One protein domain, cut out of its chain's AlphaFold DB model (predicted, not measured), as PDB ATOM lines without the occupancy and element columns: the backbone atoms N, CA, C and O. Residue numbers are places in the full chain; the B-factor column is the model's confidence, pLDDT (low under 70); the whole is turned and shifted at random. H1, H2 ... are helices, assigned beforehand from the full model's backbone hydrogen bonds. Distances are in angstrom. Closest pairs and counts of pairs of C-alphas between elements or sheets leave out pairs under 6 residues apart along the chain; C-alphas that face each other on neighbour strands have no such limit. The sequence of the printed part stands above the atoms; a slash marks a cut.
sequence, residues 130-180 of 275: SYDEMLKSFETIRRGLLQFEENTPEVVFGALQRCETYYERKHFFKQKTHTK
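AT A GLANCE: This is residues 130 to 180 of the 275 residues of an uncharacterized protein of Araneus ventricosus (UniProt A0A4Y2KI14). Two helices side by side make a loose helical hairpin, H2 running back beside H1. Residues 147 to 155 at the turn and residues 172 to 180 at the far end stick out and add to its length. The printed part has 51 residues with two named helices, H1 then H2, and no named strand; the class is all helix. The whole is loose, with a radius of gyration of the C-alphas of 14.0 A and spans of 50 by 19 by 9 A.

HOW THE PARTS SIT: Begin with H2, residues 154 to 176, which touches H1, residues 131 to 147, in a hairpin. Look at Phe 138 and Glu 164, whose C-alphas, the closest of the two helices, are 7.5 A apart. H1 touches H2 with residues 131 to 138 alone. The helices run opposite ways at a shallow tilt of 11 degrees. In H1 and H2 every O i to N i+4 pair is within hydrogen-bond range.

IN THESE COORDINATES: Find C-alpha 154 at (189.798, 155.964, 190.026); from there H2 runs 33.1 A to C-alpha 176 at (163.013, 154.838, 170.598). H1 begins at C-alpha 131, (170.178, 165.883, 177.694), and is 24.8 A long.

THE WHOLE: The C-alphas farthest apart, those of Glu 150 and Lys 180, are 49.9 A apart. The printed part has no cut, and the link from H1 to H2 is short. The pLDDT is under 70 at residues 148 to 153 and 171 to 180.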
ATOM      1  N   SER A 130     167.983 169.303 180.371       82.69
ATOM      2  CA  SER A 130     168.033 168.751 179.027       82.69
ATOM      3  C   SER A 130     169.202 167.771 178.904       82.69
ATOM      4  O   SER A 130     170.190 167.831 179.638       82.69
ATOM      5  N   TYR A 131     169.106 166.843 177.953       81.62
ATOM      6  CA  TYR A 131     170.178 165.883 177.694       81.62
ATOM      7  C   TYR A 131     171.507 166.578 177.344       81.62
ATOM      8  O   TYR A 131     172.562 166.148 177.801       81.62
ATOM      9  N   ASP A 132     171.446 167.679 176.591       83.75
ATOM     10  CA  ASP A 132     172.620 168.479 176.219       83.75
ATOM     11  C   ASP A 132     173.239 169.208 177.424       83.75
ATOM     12  O   ASP A 132     174.448 169.169 177.636       83.75
ATOM     13  N   GLU A 133     172.404 169.800 178.282       85.88
ATOM     14  CA  GLU A 133     172.839 170.452 179.529       85.88
ATOM     15  C   GLU A 133     173.519 169.458 180.475       85.88
ATOM     16  O   GLU A 133     174.518 169.765 181.127       85.88
ATOM     17  N   MET A 134     173.010 168.229 180.517       87.94
ATOM     18  CA  MET A 134     173.585 167.154 181.309       87.94
ATOM     19  C   MET A 134     174.944 166.688 180.774       87.94
ATOM     20  O   MET A 134     175.856 166.472 181.570       87.94
ATOM     21  N   LEU A 135     175.110 166.564 179.453       84.38
ATOM     22  CA  LEU A 135     176.408 166.241 178.847       84.38
ATOM     23  C   LEU A 135     177.445 167.330 179.144       84.38
ATOM     24  O   LEU A 135     178.533 167.020 179.630       84.38
ATOM     25  N   LYS A 136     177.071 168.603 178.976       88.69
ATOM     26  CA  LYS A 136     177.914 169.755 179.340       88.69
ATOM     27  C   LYS A 136     178.297 169.747 180.821       88.69
ATOM     28  O   LYS A 136     179.427 170.080 181.181       88.69
ATOM     29  N   SER A 137     177.378 169.322 181.688       88.31
ATOM     30  CA  SER A 137     177.646 169.167 183.120       88.31
ATOM     31  C   SER A 137     178.688 168.075 183.387       88.31
ATOM     32  O   SER A 137     179.614 168.296 184.163       88.31
ATOM     33  N   PHE A 138     178.598 166.920 182.716       88.69
ATOM     34  CA  PHE A 138     179.594 165.851 182.850       88.69
ATOM     35  C   PHE A 138     180.980 166.272 182.355       88.69
ATOM     36  O   PHE A 138     181.970 165.972 183.022       88.69
ATOM     37  N   GLU A 139     181.066 166.994 181.240       87.19
ATOM     38  CA  GLU A 139     182.333 167.544 180.741       87.19
ATOM     39  C   GLU A 139     182.932 168.568 181.709       87.19
ATOM     40  O   GLU A 139     184.130 168.527 181.988       87.19
ATOM     41  N   THR A 140     182.098 169.432 182.292       90.50
ATOM     42  CA  THR A 140     182.526 170.425 183.288       90.50
ATOM     43  C   THR A 140     183.061 169.752 184.550       90.50
ATOM     44  O   THR A 140     184.129 170.115 185.039       90.50
ATOM     45  N   ILE A 141     182.366 168.722 185.044       88.50
ATOM     46  CA  ILE A 141     182.817 167.922 186.190       88.50
ATOM     47  C   ILE A 141     184.126 167.197 185.853       88.50
ATOM     48  O   ILE A 141     185.044 167.194 186.665       88.50
ATOM     49  N   ARG A 142     184.249 166.619 184.651       85.12
ATOM     50  CA  ARG A 142     185.471 165.934 184.202       85.12
ATOM     51  C   ARG A 142     186.652 166.907 184.143       85.12
ATOM     52  O   ARG A 142     187.718 166.569 184.641       85.12
ATOM     53  N   ARG A 143     186.456 168.121 183.621       85.31
ATOM     54  CA  ARG A 143     187.481 169.178 183.590       85.31
ATOM     55  C   ARG A 143     187.875 169.636 184.995       85.31
ATOM     56  O   ARG A 143     189.061 169.748 185.267       85.31
ATOM     57  N   GLY A 144     186.903 169.845 185.884       84.94
ATOM     58  CA  GLY A 144     187.167 170.226 187.272       84.94
ATOM     59  C   GLY A 144     187.943 169.151 188.032       84.94
ATOM     60  O   GLY A 144     188.926 169.458 188.688       84.94
ATOM     61  N   LEU A 145     187.570 167.876 187.881       81.56
ATOM     62  CA  LEU A 145     188.275 166.755 188.517       81.56
ATOM     63  C   LEU A 145     189.700 166.547 187.981       81.56
ATOM     64  O   LEU A 145     190.548 166.066 188.724       81.56
ATOM     65  N   LEU A 146     189.962 166.902 186.720       75.31
ATOM     66  CA  LEU A 146     191.302 166.834 186.124       75.31
ATOM     67  C   LEU A 146     192.229 167.961 186.600       75.31
ATOM     68  O   LEU A 146     193.437 167.775 186.576       75.31
ATOM     69  N   GLN A 147     191.687 169.095 187.058       70.75
ATOM     70  CA  GLN A 147     192.480 170.181 187.654       70.75
ATOM     71  C   GLN A 147     192.968 169.850 189.078       70.75
ATOM     72  O   GLN A 147     193.923 170.453 189.556       70.75
ATOM     73  N   PHE A 148     192.354 168.872 189.755       65.75
ATOM     74  CA  PHE A 148     192.840 168.335 191.031       65.75
ATOM     75  C   PHE A 148     193.830 167.193 190.760       65.75
ATOM     76  O   PHE A 148     193.508 166.014 190.923       65.75
ATOM     77  N   GLU A 149     195.023 167.558 190.295       59.53
ATOM     78  CA  GLU A 149     195.989 166.667 189.638       59.53
ATOM     79  C   GLU A 149     196.589 165.552 190.525       59.53
ATOM     80  O   GLU A 149     197.198 164.635 189.987       59.53
ATOM     81  N   GLU A 150     196.363 165.509 191.848       55.66
ATOM     82  CA  GLU A 150     197.109 164.553 192.696       55.66
ATOM     83  C   GLU A 150     196.306 163.559 193.552       55.66
ATOM     84  O   GLU A 150     196.902 162.638 194.100       55.66
ATOM     85  N   ASN A 151     194.974 163.652 193.675       62.50
ATOM     86  CA  ASN A 151     194.260 162.815 194.664       62.50
ATOM     87  C   ASN A 151     192.877 162.281 194.262       62.50
ATOM     88  O   ASN A 151     192.174 161.750 195.122       62.50
ATOM     89  N   THR A 152     192.443 162.373 193.000       63.97
ATOM     90  CA  THR A 152     191.114 161.846 192.631       63.97
ATOM     91  C   THR A 152     191.169 160.324 192.436       63.97
ATOM     92  O   THR A 152     191.757 159.855 191.461       63.97
ATOM     93  N   PRO A 153     190.543 159.510 193.311       68.88
ATOM     94  CA  PRO A 153     190.614 158.061 193.186       68.88
ATOM     95  C   PRO A 153     189.844 157.586 191.947       68.88
ATOM     96  O   PRO A 153     188.736 158.054 191.676       68.88
ATOM     97  N   GLU A 154     190.383 156.586 191.237       74.88
ATOM     98  CA  GLU A 154     189.798 155.964 190.026       74.88
ATOM     99  C   GLU A 154     188.317 155.578 190.185       74.88
ATOM    100  O   GLU A 154     187.544 155.543 189.225       74.88
ATOM    101  N   VAL A 155     187.893 155.328 191.425       78.06
ATOM    102  CA  VAL A 155     186.509 155.034 191.810       78.06
ATOM    103  C   VAL A 155     185.543 156.153 191.401       78.06
ATOM    104  O   VAL A 155     184.428 155.850 190.964       78.06
ATOM    105  N   VAL A 156     185.952 157.422 191.504       82.44
ATOM    106  CA  VAL A 156     185.127 158.595 191.163       82.44
ATOM    107  C   VAL A 156     184.952 158.699 189.650       82.44
ATOM    108  O   VAL A 156     183.820 158.800 189.177       82.44
ATOM    109  N   PHE A 157     186.032 158.551 188.879       81.31
ATOM    110  CA  PHE A 157     185.954 158.484 187.415       81.31
ATOM    111  C   PHE A 157     185.114 157.291 186.944       81.31
ATOM    112  O   PHE A 157     184.263 157.427 186.062       81.31
ATOM    113  N   GLY A 158     185.269 156.130 187.587       84.19
ATOM    114  CA  GLY A 158     184.455 154.951 187.310       84.19
ATOM    115  C   GLY A 158     182.970 155.159 187.621       84.19
ATOM    116  O   GLY A 158     182.113 154.644 186.902       84.19
ATOM    117  N   ALA A 159     182.634 155.907 188.675       86.62
ATOM    118  CA  ALA A 159     181.254 156.271 188.991       86.62
ATOM    119  C   ALA A 159     180.674 157.252 187.967       86.62
ATOM    120  O   ALA A 159     179.556 157.037 187.496       86.62
ATOM    121  N   LEU A 160     181.453 158.258 187.562       88.44
ATOM    122  CA  LEU A 160     181.058 159.237 186.551       88.44
ATOM    123  C   LEU A 160     180.733 158.558 185.211       88.44
ATOM    124  O   LEU A 160     179.661 158.778 184.651       88.44
ATOM    125  N   GLN A 161     181.585 157.629 184.765       85.12
ATOM    126  CA  GLN A 161     181.358 156.861 183.535       85.12
ATOM    127  C   GLN A 161     180.086 155.994 183.603       85.12
ATOM    128  O   GLN A 161     179.359 155.831 182.617       85.12
ATOM    129  N   ARG A 162     179.778 155.420 184.774       87.56
ATOM    130  CA  ARG A 162     178.530 154.663 184.974       87.56
ATOM    131  C   ARG A 162     177.300 155.565 184.883       87.56
ATOM    132  O   ARG A 162     176.289 155.139 184.329       87.56
ATOM    133  N   CYS A 163     177.383 156.795 185.384       84.62
ATOM    134  CA  CYS A 163     176.311 157.779 185.256       84.62
ATOM    135  C   CYS A 163     176.105 158.206 183.796       84.62
ATOM    136  O   CYS A 163     174.969 158.199 183.322       84.62
ATOM    137  N   GLU A 164     177.188 158.488 183.072       85.38
ATOM    138  CA  GLU A 164     177.169 158.853 181.650       85.38
ATOM    139  C   GLU A 164     176.478 157.756 180.817       85.38
ATOM    140  O   GLU A 164     175.444 157.985 180.186       85.38
ATOM    141  N   THR A 165     176.935 156.506 180.951       86.12
ATOM    142  CA  THR A 165     176.344 155.362 180.233       86.12
ATOM    143  C   THR A 165     174.894 155.056 180.630       86.12
ATOM    144  O   THR A 165     174.110 154.573 179.806       86.12
ATOM    145  N   TYR A 166     174.493 155.320 181.877       86.56
ATOM    146  CA  TYR A 166     173.099 155.184 182.306       86.56
ATOM    147  C   TYR A 166     172.194 156.201 181.601       86.56
ATOM    148  O   TYR A 166     171.115 155.834 181.116       86.56
ATOM    149  N   TYR A 167     172.631 157.455 181.507       80.62
ATOM    150  CA  TYR A 167     171.857 158.507 180.863       80.62
ATOM    151  C   TYR A 167     171.791 158.357 179.351       80.62
ATOM    152  O   TYR A 167     170.702 158.505 178.797       80.62
ATOM    153  N   GLU A 168     172.880 157.949 178.700       78.62
ATOM    154  CA  GLU A 168     172.863 157.573 177.286       78.62
ATOM    155  C   GLU A 168     171.805 156.497 177.029       78.62
ATOM    156  O   GLU A 168     170.900 156.686 176.215       78.62
ATOM    157  N   ARG A 169     171.841 155.383 177.777       79.06
ATOM    158  CA  ARG A 169     170.863 154.292 177.625       79.06
ATOM    159  C   ARG A 169     169.439 154.797 177.823       79.06
ATOM    160  O   ARG A 169     168.575 154.528 176.991       79.06
ATOM    161  N   LYS A 170     169.184 155.551 178.894       76.38
ATOM    162  CA  LYS A 170     167.849 156.077 179.213       76.38
ATOM    163  C   LYS A 170     167.343 157.061 178.155       76.38
ATOM    164  O   LYS A 170     166.157 157.037 177.834       76.38
ATOM    165  N   HIS A 171     168.220 157.889 177.593       68.31
ATOM    166  CA  HIS A 171     167.887 158.810 176.511       68.31
ATOM    167  C   HIS A 171     167.607 158.063 175.198       68.31
ATOM    168  O   HIS A 171     166.570 158.289 174.573       68.31
ATOM    169  N   PHE A 172     168.442 157.083 174.832       58.84
ATOM    170  CA  PHE A 172     168.205 156.216 173.673       58.84
ATOM    171  C   PHE A 172     166.881 155.451 173.772       58.84
ATOM    172  O   PHE A 172     166.177 155.317 172.771       58.84
ATOM    173  N   PHE A 173     166.517 154.957 174.959       57.97
ATOM    174  CA  PHE A 173     165.230 154.290 175.165       57.97
ATOM    175  C   PHE A 173     164.049 155.256 175.005       57.97
ATOM    176  O   PHE A 173     163.072 154.889 174.360       57.97
ATOM    177  N   LYS A 174     164.156 156.496 175.498       60.78
ATOM    178  CA  LYS A 174     163.108 157.522 175.354       60.78
ATOM    179  C   LYS A 174     162.916 158.030 173.922       60.78
ATOM    180  O   LYS A 174     161.791 158.313 173.538       60.78
ATOM    181  N   GLN A 175     163.971 158.123 173.112       55.97
ATOM    182  CA  GLN A 175     163.804 158.458 171.689       55.97
ATOM    183  C   GLN A 175     163.196 157.289 170.892       55.97
ATOM    184  O   GLN A 175     162.425 157.490 169.953       55.97
ATOM    185  N   LYS A 176     163.496 156.045 171.284       51.88
ATOM    186  CA  LYS A 176     163.013 154.838 170.598       51.88
ATOM    187  C   LYS A 176     161.559 154.476 170.891       51.88
ATOM    188  O   LYS A 176     160.965 153.774 170.079       51.88
ATOM    189  N   THR A 177     160.954 154.968 171.975       54.12
ATOM    190  CA  THR A 177     159.513 154.767 172.228       54.12
ATOM    191  C   THR A 177     158.619 155.457 171.192       54.12
ATOM    192  O   THR A 177     157.459 155.083 171.068       54.12
ATOM    193  N   HIS A 178     159.155 156.398 170.403       51.72
ATOM    194  CA  HIS A 178     158.420 157.115 169.353       51.72
ATOM    195  C   HIS A 178     158.672 156.612 167.920       51.72
ATOM    196  O   HIS A 178     158.105 157.169 166.982       51.72
ATOM    197  N   THR A 179     159.483 155.568 167.703       54.97
ATOM    198  CA  THR A 179     159.796 155.088 166.341       54.97
ATOM    199  C   THR A 179     159.176 153.725 166.057       54.97
ATOM    200  O   THR A 179     159.221 152.798 166.868       54.97
ATOM    201  N   LYS A 180     158.535 153.611 164.888       57.59
ATOM    202  CA  LYS A 180     157.860 152.384 164.447       57.59
ATOM    203  C   LYS A 180     158.905 151.271 164.320       57.59
ATOM    204  O   LYS A 180     160.032 151.513 163.900       57.59
TER     205      LYS A 180